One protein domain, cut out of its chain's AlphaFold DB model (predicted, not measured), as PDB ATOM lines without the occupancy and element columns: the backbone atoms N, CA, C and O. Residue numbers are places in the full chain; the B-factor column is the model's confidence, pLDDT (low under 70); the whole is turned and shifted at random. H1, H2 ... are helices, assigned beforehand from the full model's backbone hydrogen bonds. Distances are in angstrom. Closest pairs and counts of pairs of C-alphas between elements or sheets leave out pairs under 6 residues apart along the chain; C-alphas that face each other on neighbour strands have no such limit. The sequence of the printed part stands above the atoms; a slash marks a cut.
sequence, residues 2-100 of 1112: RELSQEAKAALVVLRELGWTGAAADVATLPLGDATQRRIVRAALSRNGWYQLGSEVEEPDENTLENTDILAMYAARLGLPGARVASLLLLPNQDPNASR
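What this domain is: This is residues 2 to 100 of the 1112 residues of an uncharacterized protein of Galactobacter caseinivorans (UniProt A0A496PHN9). Two pairs of helices make a small body: H1 and H2 cross each other, H3 and H4 fold back on each other as a hairpin, and the two pairs meet where the last residue of H2, Leu 45, comes close to H3. Long loops make up much of the rest; the start of H2 lies toward one end of the longest axis, and part of the loop between H2 and H3 lies toward the other end together with the last printed residues. The printed part has 99 residues with four named helices, in the order H1, H2, H3, H4, and no named strand; the class is all helix, though under half of the residues, 41 of 99, are in named elements. The whole is compact, with a radius of gyration of the C-alphas of 12.8 A, and its outline is rounded, with spans of 37 by 28 by 26 A.

How they stand to each other: H1, residues 6 to 17, touches H2, residues 35 to 45; the closest C-alphas are those of Ala 11 and Val 41, 4.8 A apart. The two helices run opposite ways at a steep tilt of 53 degrees. H2 touches H3, residues 69 to 78, with the C-alphas of Leu 45 and Ala 75 closest at 6.8 A. Those two run opposite ways at a steep tilt of 50 degrees. H1 and H3 are near each other, with 5 pairs of C-alphas within 10 A. H3 touches H4, residues 82 to 89, and the closest C-alphas, those of Ala 72 and Val 85, are 4.9 A apart. H3 and H4 form a helical hairpin, running opposite ways at a shallow tilt of 25 degrees. The helix packing is only just mostly crossed, with 1 of 3 touching pairs at a shallow tilt. H1 and H4 are apart; H2 and H4 are only just apart, their closest C-alphas 8.2 A from each other. In H1, H2, H3 and H4 every O i to N i+4 pair is within hydrogen-bond range.

Where its parts are: H1 begins at C-alpha 6 (128.142, 137.151, 167.949) and measures 17.0 A from first to last C-alpha. H2 begins at C-alpha 35 (131.180, 144.341, 185.726) and measures 15.3 A. H3 measures 14.4 A from C-alpha 69 to C-alpha 78. H4 measures 10.9 A and ends at C-alpha 89 (108.634, 140.603, 175.969).

The domain as a whole: The C-alphas farthest apart are those of Ala 35 and Asn 97, at 39.3 A, and the printed part has no cut. The links from H1 to H2, residues 18 to 34, and from H2 to H3, residues 46 to 68, are long; the link from H3 to H4, of 3 residues, is tight. The mean pLDDT of the printed part of this predicted model is 74.8, and 35 printed residues are under 70: residues 2 to 4, 22 to 26, 48 to 49, 51 to 66 and 92 to 100.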
ATOM      1  N   ARG A   2     119.333 134.943 158.363       41.16
ATOM      2  CA  ARG A   2     120.396 135.659 159.092       41.16
ATOM      3  C   ARG A   2     120.747 134.806 160.329       41.16
ATOM      4  O   ARG A   2     119.869 134.096 160.797       41.16
ATOM      5  N   GLU A   3     121.992 134.838 160.809       56.94
ATOM      6  CA  GLU A   3     122.425 134.185 162.065       56.94
ATOM      7  C   GLU A   3     122.302 135.138 163.271       56.94
ATOM      8  O   GLU A   3     122.354 136.363 163.101       56.94
ATOM      9  N   LEU A   4     122.177 134.583 164.489       65.06
ATOM     10  CA  LEU A   4     122.263 135.335 165.747       65.06
ATOM     11  C   LEU A   4     123.601 136.077 165.794       65.06
ATOM     12  O   LEU A   4     124.653 135.502 165.492       65.06
ATOM     13  N   SER A   5     123.585 137.349 166.199       73.44
ATOM     14  CA  SER A   5     124.821 138.132 166.276       73.44
ATOM     15  C   SER A   5     125.803 137.502 167.271       73.44
ATOM     16  O   SER A   5     125.404 136.928 168.286       73.44
ATOM     17  N   GLN A   6     127.111 137.640 167.020       76.69
ATOM     18  CA  GLN A   6     128.142 137.151 167.949       76.69
ATOM     19  C   GLN A   6     127.973 137.729 169.365       76.69
ATOM     20  O   GLN A   6     128.269 137.070 170.357       76.69
ATOM     21  N   GLU A   7     127.442 138.948 169.462       78.81
ATOM     22  CA  GLU A   7     127.138 139.621 170.724       78.81
ATOM     23  C   GLU A   7     125.965 138.960 171.468       78.81
ATOM     24  O   GLU A   7     126.040 138.790 172.684       78.81
ATOM     25  N   ALA A   8     124.910 138.539 170.756       80.94
ATOM     26  CA  ALA A   8     123.784 137.804 171.338       80.94
ATOM     27  C   ALA A   8     124.206 136.400 171.803       80.94
ATOM     28  O   ALA A   8     123.875 136.001 172.920       80.94
ATOM     29  N   LYS A   9     125.026 135.697 171.004       83.31
ATOM     30  CA  LYS A   9     125.613 134.395 171.375       83.31
ATOM     31  C   LYS A   9     126.454 134.507 172.656       83.31
ATOM     32  O   LYS A   9     126.266 133.738 173.596       83.31
ATOM     33  N   ALA A  10     127.318 135.521 172.752       84.44
ATOM     34  CA  ALA A  10     128.115 135.773 173.956       84.44
ATOM     35  C   ALA A  10     127.251 136.114 175.186       84.44
ATOM     36  O   ALA A  10     127.557 135.684 176.298       84.44
ATOM     37  N   ALA A  11     126.158 136.859 175.004       88.06
ATOM     38  CA  ALA A  11     125.230 137.162 176.088       88.06
ATOM     39  C   ALA A  11     124.472 135.917 176.583       88.06
ATOM     40  O   ALA A  11     124.296 135.779 177.792       88.06
ATOM     41  N   LEU A  12     124.082 134.990 175.698       86.62
ATOM     42  CA  LEU A  12     123.450 133.719 176.085       86.62
ATOM     43  C   LEU A  12     124.366 132.858 176.963       86.62
ATOM     44  O   LEU A  12     123.902 132.305 177.959       86.62
ATOM     45  N   VAL A  13     125.665 132.795 176.651       87.25
ATOM     46  CA  VAL A  13     126.656 132.090 177.486       87.25
ATOM     47  C   VAL A  13     126.688 132.678 178.897       87.25
ATOM     48  O   VAL A  13     126.543 131.944 179.872       87.25
ATOM     49  N   VAL A  14     126.778 134.007 179.009       89.12
ATOM     50  CA  VAL A  14     126.778 134.693 180.311       89.12
ATOM     51  C   VAL A  14     125.471 134.451 181.070       89.12
ATOM     52  O   VAL A  14     125.495 134.196 182.271       89.12
ATOM     53  N   LEU A  15     124.318 134.496 180.398       88.62
ATOM     54  CA  LEU A  15     123.031 134.229 181.043       88.62
ATOM     55  C   LEU A  15     122.963 132.795 181.588       88.62
ATOM     56  O   LEU A  15     122.520 132.611 182.721       88.62
ATOM     57  N   ARG A  16     123.455 131.794 180.846       87.31
ATOM     58  CA  ARG A  16     123.539 130.401 181.319       87.31
ATOM     59  C   ARG A  16     124.451 130.252 182.534       87.31
ATOM     60  O   ARG A  16     124.043 129.634 183.514       87.31
ATOM     61  N   GLU A  17     125.640 130.857 182.506       88.25
ATOM     62  CA  GLU A  17     126.574 130.862 183.646       88.25
ATOM     63  C   GLU A  17     125.940 131.441 184.918       88.25
ATOM     64  O   GLU A  17     126.201 130.970 186.023       88.25
ATOM     65  N   LEU A  18     125.089 132.458 184.764       88.00
ATOM     66  CA  LEU A  18     124.425 133.147 185.869       88.00
ATOM     67  C   LEU A  18     123.132 132.463 186.346       88.00
ATOM     68  O   LEU A  18     122.472 132.990 187.241       88.00
ATOM     69  N   GLY A  19     122.744 131.324 185.764       85.81
ATOM     70  CA  GLY A  19     121.494 130.629 186.103       85.81
ATOM     71  C   GLY A  19     120.228 131.250 185.493       85.81
ATOM     72  O   GLY A  19     119.137 130.752 185.745       85.81
ATOM     73  N   TRP A  20     120.408 132.271 184.648       86.31
ATOM     74  CA  TRP A  20     119.525 132.745 183.578       86.31
ATOM     75  C   TRP A  20     118.454 131.766 183.116       86.31
ATOM     76  O   TRP A  20     117.291 131.797 183.488       86.31
ATOM     77  N   THR A  21     118.882 130.906 182.213       77.38
ATOM     78  CA  THR A  21     118.023 130.260 181.226       77.38
ATOM     79  C   THR A  21     117.101 129.178 181.779       77.38
ATOM     80  O   THR A  21     116.245 128.712 181.044       77.38
ATOM     81  N   GLY A  22     117.274 128.769 183.041       68.75
ATOM     82  CA  GLY A  22     116.465 127.733 183.696       68.75
ATOM     83  C   GLY A  22     115.586 128.243 184.841       68.75
ATOM     84  O   GLY A  22     115.018 127.436 185.576       68.75
ATOM     85  N   ALA A  23     115.508 129.559 185.066       68.12
ATOM     86  CA  ALA A  23     114.761 130.112 186.190       68.12
ATOM     87  C   ALA A  23     113.269 130.287 185.861       68.12
ATOM     88  O   ALA A  23     112.910 130.930 184.879       68.12
ATOM     89  N   ALA A  24     112.399 129.742 186.720       57.12
ATOM     90  CA  ALA A  24     110.953 129.701 186.481       57.12
ATOM     91  C   ALA A  24     110.134 130.789 187.213       57.12
ATOM     92  O   ALA A  24     108.995 131.025 186.825       57.12
ATOM     93  N   ALA A  25     110.659 131.458 188.256       52.88
ATOM     94  CA  ALA A  25     109.879 132.477 188.991       52.88
ATOM     95  C   ALA A  25     110.678 133.435 189.902       52.88
ATOM     96  O   ALA A  25     110.290 134.592 190.036       52.88
ATOM     97  N   ASP A  26     111.791 133.014 190.522       65.12
ATOM     98  CA  ASP A  26     112.551 133.859 191.469       65.12
ATOM     99  C   ASP A  26     113.708 134.620 190.797       65.12
ATOM    100  O   ASP A  26     114.880 134.527 191.160       65.12
ATOM    101  N   VAL A  27     113.384 135.376 189.750       74.19
ATOM    102  CA  VAL A  27     114.385 136.155 189.000       74.19
ATOM    103  C   VAL A  27     114.893 137.377 189.766       74.19
ATOM    104  O   VAL A  27     115.893 137.973 189.369       74.19
ATOM    105  N   ALA A  28     114.240 137.765 190.866       74.62
ATOM    106  CA  ALA A  28     114.621 138.914 191.685       74.62
ATOM    107  C   ALA A  28     115.909 138.669 192.494       74.62
ATOM    108  O   ALA A  28     116.650 139.618 192.763       74.62
ATOM    109  N   THR A  29     116.208 137.413 192.835       79.06
ATOM    110  CA  THR A  29     117.358 137.025 193.670       79.06
ATOM    111  C   THR A  29     118.581 136.565 192.868       79.06
ATOM    112  O   THR A  29     119.681 136.502 193.418       79.06
ATOM    113  N   LEU A  30     118.440 136.320 191.558       87.38
ATOM    114  CA  LEU A  30     119.537 135.860 190.695       87.38
ATOM    115  C   LEU A  30     120.699 136.872 190.594       87.38
ATOM    116  O   LEU A  30     120.480 138.088 190.675       87.38
ATOM    117  N   PRO A  31     121.948 136.425 190.382       89.12
ATOM    118  CA  PRO A  31     123.077 137.328 190.185       89.12
ATOM    119  C   PRO A  31     123.016 138.020 188.812       89.12
ATOM    120  O   PRO A  31     122.711 137.399 187.799       89.12
ATOM    121  N   LEU A  32     123.383 139.305 188.756       90.69
ATOM    122  CA  LEU A  32     123.577 140.052 187.497       90.69
ATOM    123  C   LEU A  32     124.991 139.880 186.906       90.69
ATOM    124  O   LEU A  32     125.351 140.568 185.957       90.69
ATOM    125  N   GLY A  33     125.822 139.021 187.499       91.19
ATOM    126  CA  GLY A  33     127.227 138.855 187.121       91.19
ATOM    127  C   GLY A  33     128.120 140.033 187.506       91.19
ATOM    128  O   GLY A  33     127.674 141.009 188.116       91.19
ATOM    129  N   ASP A  34     129.406 139.931 187.180       91.81
ATOM    130  CA  ASP A  34     130.412 140.966 187.434       91.81
ATOM    131  C   ASP A  34     130.320 142.159 186.452       91.81
ATOM    132  O   ASP A  34     129.440 142.238 185.595       91.81
ATOM    133  N   ALA A  35     131.207 143.152 186.585       90.62
ATOM    134  CA  ALA A  35     131.180 144.341 185.726       90.62
ATOM    135  C   ALA A  35     131.408 144.029 184.231       90.62
ATOM    136  O   ALA A  35     130.852 144.717 183.371       90.62
ATOM    137  N   THR A  36     132.195 142.997 183.920       90.06
ATOM    138  CA  THR A  36     132.496 142.567 182.551       90.06
ATOM    139  C   THR A  36     131.300 141.840 181.951       90.06
ATOM    140  O   THR A  36     130.845 142.215 180.869       90.06
ATOM    141  N   GLN A  37     130.736 140.877 182.681       92.00
ATOM    142  CA  GLN A  37     129.535 140.130 182.305       92.00
ATOM    143  C   GLN A  37     128.338 141.069 182.083       92.00
ATOM    144  O   GLN A  37     127.693 141.021 181.034       92.00
ATOM    145  N   ARG A  38     128.103 142.027 182.994       93.44
ATOM    146  CA  ARG A  38     127.046 143.044 182.837       93.44
ATOM    147  C   ARG A  38     127.212 143.890 181.582       93.44
ATOM    148  O   ARG A  38     126.217 144.246 180.957       93.44
ATOM    149  N   ARG A  39     128.448 144.242 181.216       90.00
ATOM    150  CA  ARG A  39     128.732 145.038 180.013       90.00
ATOM    151  C   ARG A  39     128.433 144.250 178.737       90.00
ATOM    152  O   ARG A  39     127.853 144.827 177.821       90.00
ATOM    153  N   ILE A  40     128.788 142.964 178.701       88.44
ATOM    154  CA  ILE A  40     128.515 142.059 177.571       88.44
ATOM    155  C   ILE A  40     127.006 141.939 177.352       88.44
ATOM    156  O   ILE A  40     126.508 142.259 176.275       88.44
ATOM    157  N   VAL A  41     126.267 141.568 178.403       90.44
ATOM    158  CA  VAL A  41     124.817 141.362 178.298       90.44
ATOM    159  C   VAL A  41     124.088 142.677 178.013       90.44
ATOM    160  O   VAL A  41     123.198 142.703 177.169       90.44
ATOM    161  N   ARG A  42     124.497 143.803 178.623       91.44
ATOM    162  CA  ARG A  42     123.919 145.125 178.315       91.44
ATOM    163  C   ARG A  42     124.091 145.488 176.843       91.44
ATOM    164  O   ARG A  42     123.122 145.907 176.224       91.44
ATOM    165  N   ALA A  43     125.294 145.336 176.287       85.56
ATOM    166  CA  ALA A  43     125.558 145.682 174.892       85.56
ATOM    167  C   ALA A  43     124.669 144.880 173.927       85.56
ATOM    168  O   ALA A  43     124.118 145.454 172.990       85.56
ATOM    169  N   ALA A  44     124.475 143.587 174.205       86.94
ATOM    170  CA  ALA A  44     123.616 142.722 173.406       86.94
ATOM    171  C   ALA A  44     122.122 143.046 173.580       86.94
ATOM    172  O   ALA A  44     121.397 143.167 172.595       86.94
ATOM    173  N   LEU A  45     121.642 143.230 174.816       87.12
ATOM    174  CA  LEU A  45     120.233 143.540 175.093       87.12
ATOM    175  C   LEU A  45     119.834 144.943 174.623       87.12
ATOM    176  O   LEU A  45     118.670 145.158 174.304       87.12
ATOM    177  N   SER A  46     120.768 145.891 174.519       82.38
ATOM    178  CA  SER A  46     120.507 147.239 173.996       82.38
ATOM    179  C   SER A  46     120.351 147.309 172.469       82.38
ATOM    180  O   SER A  46     119.987 148.368 171.966       82.38
ATOM    181  N   ARG A  47     120.612 146.226 171.721       77.19
ATOM    182  CA  ARG A  47     120.572 146.203 170.247       77.19
ATOM    183  C   ARG A  47     119.506 145.253 169.705       77.19
ATOM    184  O   ARG A  47     119.212 144.216 170.294       77.19
ATOM    185  N   ASN A  48     118.976 145.576 168.529       64.88
ATOM    186  CA  ASN A  48     118.031 144.743 167.787       64.88
ATOM    187  C   ASN A  48     118.756 143.562 167.116       64.88
ATOM    188  O   ASN A  48     119.205 143.671 165.982       64.88
ATOM    189  N   GLY A  49     118.908 142.447 167.838       64.25
ATOM    190  CA  GLY A  49     119.605 141.243 167.351       64.25
ATOM    191  C   GLY A  49     119.018 139.914 167.834       64.25
ATOM    192  O   GLY A  49     119.672 138.888 167.693       64.25
ATOM    193  N   TRP A  50     117.812 139.935 168.410       71.69
ATOM    194  CA  TRP A  50     117.200 138.797 169.115       71.69
ATOM    195  C   TRP A  50     115.971 138.200 168.398       71.69
ATOM    196  O   TRP A  50     115.436 137.195 168.847       71.69
ATOM    197  N   TYR A  51     115.554 138.770 167.257       56.91
ATOM    198  CA  TYR A  51     114.349 138.373 166.502       56.91
ATOM    199  C   TYR A  51     114.402 136.969 165.869       56.91
ATOM    200  O   TYR A  51     113.379 136.469 165.421       56.91
ATOM    201  N   GLN A  52     115.577 136.334 165.819       57.88
ATOM    202  CA  GLN A  52     115.761 134.991 165.248       57.88
ATOM    203  C   GLN A  52     115.608 133.862 166.260       57.88
ATOM    204  O   GLN A  52     115.646 132.696 165.884       57.88
ATOM    205  N   LEU A  53     115.384 134.183 167.535       56.22
ATOM    206  CA  LEU A  53     114.978 133.194 168.525       56.22
ATOM    207  C   LEU A  53     113.543 132.678 168.266       56.22
ATOM    208  O   LEU A  53     112.911 132.241 169.210       56.22
ATOM    209  N   GLY A  54     112.999 132.732 167.045       46.38
ATOM    210  CA  GLY A  54     111.594 132.408 166.766       46.38
ATOM    211  C   GLY A  54     111.292 131.859 165.368       46.38
ATOM    212  O   GLY A  54     110.131 131.870 164.979       46.38
ATOM    213  N   SER A  55     112.289 131.407 164.592       41.31
ATOM    214  CA  SER A  55     112.062 130.807 163.264       41.31
ATOM    215  C   SER A  55     112.586 129.374 163.190       41.31
ATOM    216  O   SER A  55     113.778 129.178 163.407       41.31
ATOM    217  N   GLU A  56     111.695 128.434 162.849       43.44
ATOM    218  CA  GLU A  56     111.931 127.092 162.276       43.44
ATOM    219  C   GLU A  56     113.336 126.496 162.494       43.44
ATOM    220  O   GLU A  56     114.124 126.369 161.557       43.44
ATOM    221  N   VAL A  57     113.651 126.089 163.727       45.31
ATOM    222  CA  VAL A  57     114.742 125.134 163.964       45.31
ATOM    223  C   VAL A  57     114.096 123.827 164.412       45.31
ATOM    224  O   VAL A  57     113.455 123.787 165.459       45.31
ATOM    225  N   GLU A  58     114.213 122.772 163.598       44.22
ATOM    226  CA  GLU A  58     113.636 121.444 163.889       44.22
ATOM    227  C   GLU A  58     114.232 120.800 165.158       44.22
ATOM    228  O   GLU A  58     113.592 119.940 165.761       44.22
ATOM    229  N   GLU A  59     115.423 121.232 165.599       51.00
ATOM    230  CA  GLU A  59     116.102 120.720 166.793       51.00
ATOM    231  C   GLU A  59     116.707 121.853 167.652       51.00
ATOM    232  O   GLU A  59     117.435 122.697 167.124       51.00
ATOM    233  N   PRO A  60     116.463 121.885 168.979       56.72
ATOM    234  CA  PRO A  60     117.048 122.886 169.868       56.72
ATOM    235  C   PRO A  60     118.577 122.744 169.936       56.72
ATOM    236  O   PRO A  60     119.106 121.688 170.286       56.72
ATOM    237  N   ASP A  61     119.291 123.827 169.635       64.19
ATOM    238  CA  ASP A  61     120.755 123.907 169.644       64.19
ATOM    239  C   ASP A  61     121.297 124.742 170.824       64.19
ATOM    240  O   ASP A  61     120.567 125.267 171.670       64.19
ATOM    241  N   GLU A  62     122.618 124.931 170.877       61.47
ATOM    242  CA  GLU A  62     123.258 125.778 171.888       61.47
ATOM    243  C   GLU A  62     122.906 127.273 171.777       61.47
ATOM    244  O   GLU A  62     123.287 128.049 172.649       61.47
ATOM    245  N   ASN A  63     122.172 127.720 170.764       64.88
ATOM    246  CA  ASN A  63     121.709 129.101 170.616       64.88
ATOM    247  C   ASN A  63     120.205 129.247 170.901       64.88
ATOM    248  O   ASN A  63     119.679 130.359 170.869       64.88
ATOM    249  N   THR A  64     119.543 128.143 171.245       64.19
ATOM    250  CA  THR A  64     118.119 128.070 171.563       64.19
ATOM    251  C   THR A  64     117.861 128.500 173.014       64.19
ATOM    252  O   THR A  64     118.622 128.177 173.936       64.19
ATOM    253  N   LEU A  65     116.794 129.280 173.214       69.19
ATOM    254  CA  LEU A  65     116.334 129.755 174.517       69.19
ATOM    255  C   LEU A  65     114.869 129.349 174.710       69.19
ATOM    256  O   LEU A  65     113.996 129.871 174.023       69.19
ATOM    257  N   GLU A  66     114.609 128.450 175.663       67.12
ATOM    258  CA  GLU A  66     113.267 127.905 175.938       67.12
ATOM    259  C   GLU A  66     112.260 128.983 176.375       67.12
ATOM    260  O   GLU A  66     111.079 128.911 176.044       67.12
ATOM    261  N   ASN A  67     112.731 130.003 177.101       75.38
ATOM    262  CA  ASN A  67     111.919 131.126 177.558       75.38
ATOM    263  C   ASN A  67     112.617 132.465 177.274       75.38
ATOM    264  O   ASN A  67     113.537 132.876 177.987       75.38
ATOM    265  N   THR A  68     112.159 133.159 176.235       79.38
ATOM    266  CA  THR A  68     112.685 134.465 175.813       79.38
ATOM    267  C   THR A  68     112.325 135.599 176.776       79.38
ATOM    268  O   THR A  68     113.078 136.574 176.858       79.38
ATOM    269  N   ASP A  69     111.275 135.447 177.599       82.31
ATOM    270  CA  ASP A  69     110.835 136.456 178.577       82.31
ATOM    271  C   ASP A  69     111.930 136.788 179.606       82.31
ATOM    272  O   ASP A  69     111.996 137.891 180.161       82.31
ATOM    273  N   ILE A  70     112.856 135.849 179.831       85.38
ATOM    274  CA  ILE A  70     113.965 136.014 180.771       85.38
ATOM    275  C   ILE A  70     114.916 137.144 180.366       85.38
ATOM    276  O   ILE A  70     115.540 137.776 181.223       85.38
ATOM    277  N   LEU A  71     114.998 137.437 179.064       88.88
ATOM    278  CA  LEU A  71     115.786 138.545 178.532       88.88
ATOM    279  C   LEU A  71     115.220 139.883 179.014       88.88
ATOM    280  O   LEU A  71     115.984 140.771 179.397       88.88
ATOM    281  N   ALA A  72     113.891 140.013 179.046       89.69
ATOM    282  CA  ALA A  72     113.217 141.207 179.537       89.69
ATOM    283  C   ALA A  72     113.395 141.372 181.052       89.69
ATOM    284  O   ALA A  72     113.756 142.455 181.513       89.69
ATOM    285  N   MET A  73     113.250 140.293 181.826       90.81
ATOM    286  CA  MET A  73     113.466 140.318 183.279       90.81
ATOM    287  C   MET A  73     114.911 140.695 183.640       90.81
ATOM    288  O   MET A  73     115.146 141.515 184.534       90.81
ATOM    289  N   TYR A  74     115.895 140.146 182.915       91.62
ATOM    290  CA  TYR A  74     117.300 140.520 183.080       91.62
ATOM    291  C   TYR A  74     117.520 141.987 182.715       91.62
ATOM    292  O   TYR A  74     118.158 142.723 183.470       91.62
ATOM    293  N   ALA A  75     116.972 142.436 181.582       92.12
ATOM    294  CA  ALA A  75     117.069 143.822 181.140       92.12
ATOM    295  C   ALA A  75     116.481 144.798 182.174       92.12
ATOM    296  O   ALA A  75     117.097 145.833 182.457       92.12
ATOM    297  N   ALA A  76     115.344 144.446 182.782       92.19
ATOM    298  CA  ALA A  76     114.701 145.221 183.835       92.19
ATOM    299  C   ALA A  76     115.616 145.367 185.061       92.19
ATOM    300  O   ALA A  76     115.878 146.491 185.500       92.19
ATOM    301  N   ARG A  77     116.196 144.262 185.559       91.38
ATOM    302  CA  ARG A  77     117.131 144.283 186.706       91.38
ATOM    303  C   ARG A  77     118.471 144.941 186.395       91.38
ATOM    304  O   ARG A  77     119.074 145.554 187.272       91.38
ATOM    305  N   LEU A  78     118.929 144.862 185.148       91.44
ATOM    306  CA  LEU A  78     120.132 145.547 184.681       91.44
ATOM    307  C   LEU A  78     119.914 147.065 184.529       91.44
ATOM    308  O   LEU A  78     120.881 147.817 184.385       91.44
ATOM    309  N   GLY A  79     118.666 147.534 184.571       90.62
ATOM    310  CA  GLY A  79     118.320 148.948 184.487       90.62
ATOM    311  C   GLY A  79     118.316 149.494 183.058       90.62
ATOM    312  O   GLY A  79     118.750 150.625 182.843       90.62
ATOM    313  N   LEU A  80     117.894 148.701 182.067       92.44
ATOM    314  CA  LEU A  80     117.656 149.204 180.706       92.44
ATOM    315  C   LEU A  80     116.407 150.113 180.648       92.44
ATOM    316  O   LEU A  80     115.590 150.078 181.573       92.44
ATOM    317  N   PRO A  81     116.246 150.944 179.599       90.12
ATOM    318  CA  PRO A  81     115.009 151.699 179.369       90.12
ATOM    319  C   PRO A  81     113.787 150.777 179.258       90.12
ATOM    320  O   PRO A  81     113.893 149.683 178.698       90.12
ATOM    321  N   GLY A  82     112.643 151.213 179.777       88.56
ATOM    322  CA  GLY A  82     111.392 150.460 179.816       88.56
ATOM    323  C   GLY A  82     110.885 150.077 178.431       88.56
ATOM    324  O   GLY A  82     110.598 148.901 178.218       88.56
ATOM    325  N   ALA A  83     110.917 150.995 177.460       83.31
ATOM    326  CA  ALA A  83     110.565 150.686 176.071       83.31
ATOM    327  C   ALA A  83     111.381 149.508 175.502       83.31
ATOM    328  O   ALA A  83     110.872 148.659 174.766       83.31
ATOM    329  N   ARG A  84     112.659 149.398 175.897       86.94
ATOM    330  CA  ARG A  84     113.503 148.279 175.472       86.94
ATOM    331  C   ARG A  84     113.126 146.979 176.174       86.94
ATOM    332  O   ARG A  84     113.077 145.941 175.520       86.94
ATOM    333  N   VAL A  85     112.855 147.034 177.475       90.81
ATOM    334  CA  VAL A  85     112.375 145.880 178.251       90.81
ATOM    335  C   VAL A  85     111.066 145.342 177.660       90.81
ATOM    336  O   VAL A  85     110.956 144.141 177.441       90.81
ATOM    337  N   ALA A  86     110.125 146.223 177.310       87.75
ATOM    338  CA  ALA A  86     108.871 145.858 176.654       87.75
ATOM    339  C   ALA A  86     109.103 145.163 175.302       87.75
ATOM    340  O   ALA A  86     108.558 144.090 175.066       87.75
ATOM    341  N   SER A  87     109.997 145.694 174.456       83.62
ATOM    342  CA  SER A  87     110.318 145.069 173.160       83.62
ATOM    343  C   SER A  87     110.876 143.643 173.272       83.62
ATOM    344  O   SER A  87     110.736 142.859 172.340       83.62
ATOM    345  N   LEU A  88     111.501 143.293 174.405       85.00
ATOM    346  CA  LEU A  88     112.023 141.947 174.651       85.00
ATOM    347  C   LEU A  88     110.917 140.956 175.054       85.00
ATOM    348  O   LEU A  88     111.038 139.785 174.716       85.00
ATOM    349  N   LEU A  89     109.839 141.416 175.707       81.38
ATOM    350  CA  LEU A  89     108.634 140.603 175.969       81.38
ATOM    351  C   LEU A  89     107.778 140.383 174.712       81.38
ATOM    352  O   LEU A  89     106.933 139.495 174.687       81.38
ATOM    353  N   LEU A  90     107.975 141.198 173.675       74.62
ATOM    354  CA  LEU A  90     107.269 141.087 172.395       74.62
ATOM    355  C   LEU A  90     107.992 140.178 171.385       74.62
ATOM    356  O   LEU A  90     107.538 140.055 170.247       74.62
ATOM    357  N   LEU A  91     109.113 139.552 171.763       72.69
ATOM    358  CA  LEU A  91     109.817 138.615 170.885       72.69
ATOM    359  C   LEU A  91     108.943 137.373 170.600       72.69
ATOM    360  O   LEU A  91     108.288 136.872 171.517       72.69
ATOM    361  N   PRO A  92     108.924 136.851 169.356       58.09
ATOM    362  CA  PRO A  92     108.181 135.635 169.030       58.09
ATOM    363  C   PRO A  92     108.679 134.452 169.872       58.09
ATOM    364  O   PRO A  92     109.888 134.259 170.002       58.09
ATOM    365  N   ASN A  93     107.762 133.657 170.431       56.62
ATOM    366  CA  ASN A  93     108.116 132.409 171.115       56.62
ATOM    367  C   ASN A  93     108.412 131.293 170.098       56.62
ATOM    368  O   ASN A  93     107.841 131.274 169.012       56.62
ATOM    369  N   GLN A  94     109.298 130.368 170.481       49.59
ATOM    370  CA  GLN A  94     109.964 129.391 169.605       49.59
ATOM    371  C   GLN A  94     109.069 128.310 168.965       49.59
ATOM    372  O   GLN A  94     109.565 127.581 168.113       49.59
ATOM    373  N   ASP A  95     107.788 128.177 169.322       44.31
ATOM    374  CA  ASP A  95     106.959 127.071 168.821       44.31
ATOM    375  C   ASP A  95     105.541 127.536 168.416       44.31
ATOM    376  O   ASP A  95     104.738 127.897 169.282       44.31
ATOM    377  N   PRO A  96     105.196 127.527 167.112       35.94
ATOM    378  CA  PRO A  96     103.841 127.805 166.632       35.94
ATOM    379  C   PRO A  96     102.804 126.743 167.053       35.94
ATOM    380  O   PRO A  96     101.607 127.024 167.013       35.94
ATOM    381  N   ASN A  97     103.243 125.539 167.447       35.38
ATOM    382  CA  ASN A  97     102.406 124.395 167.820       35.38
ATOM    383  C   ASN A  97     102.377 124.105 169.336       35.38
ATOM    384  O   ASN A  97     101.392 123.537 169.813       35.38
ATOM    385  N   ALA A  98     103.376 124.521 170.121       43.06
ATOM    386  CA  ALA A  98     103.315 124.480 171.586       43.06
ATOM    387  C   ALA A  98     102.776 125.803 172.144       43.06
ATOM    388  O   ALA A  98     103.497 126.763 172.413       43.06
ATOM    389  N   SER A  99     101.464 125.847 172.369       48.81
ATOM    390  CA  SER A  99     100.843 126.929 173.133       48.81
ATOM    391  C   SER A  99     101.356 126.895 174.579       48.81
ATOM    392  O   SER A  99     100.875 126.088 175.376       48.81
ATOM    393  N   ARG A 100     102.321 127.756 174.943       57.72
ATOM    394  CA  ARG A 100     102.625 128.007 176.365       57.72
ATOM    395  C   ARG A 100     101.332 128.442 177.070       57.72
ATOM    396  O   ARG A 100     100.594 129.251 176.494       57.72
TER     397      ARG A 100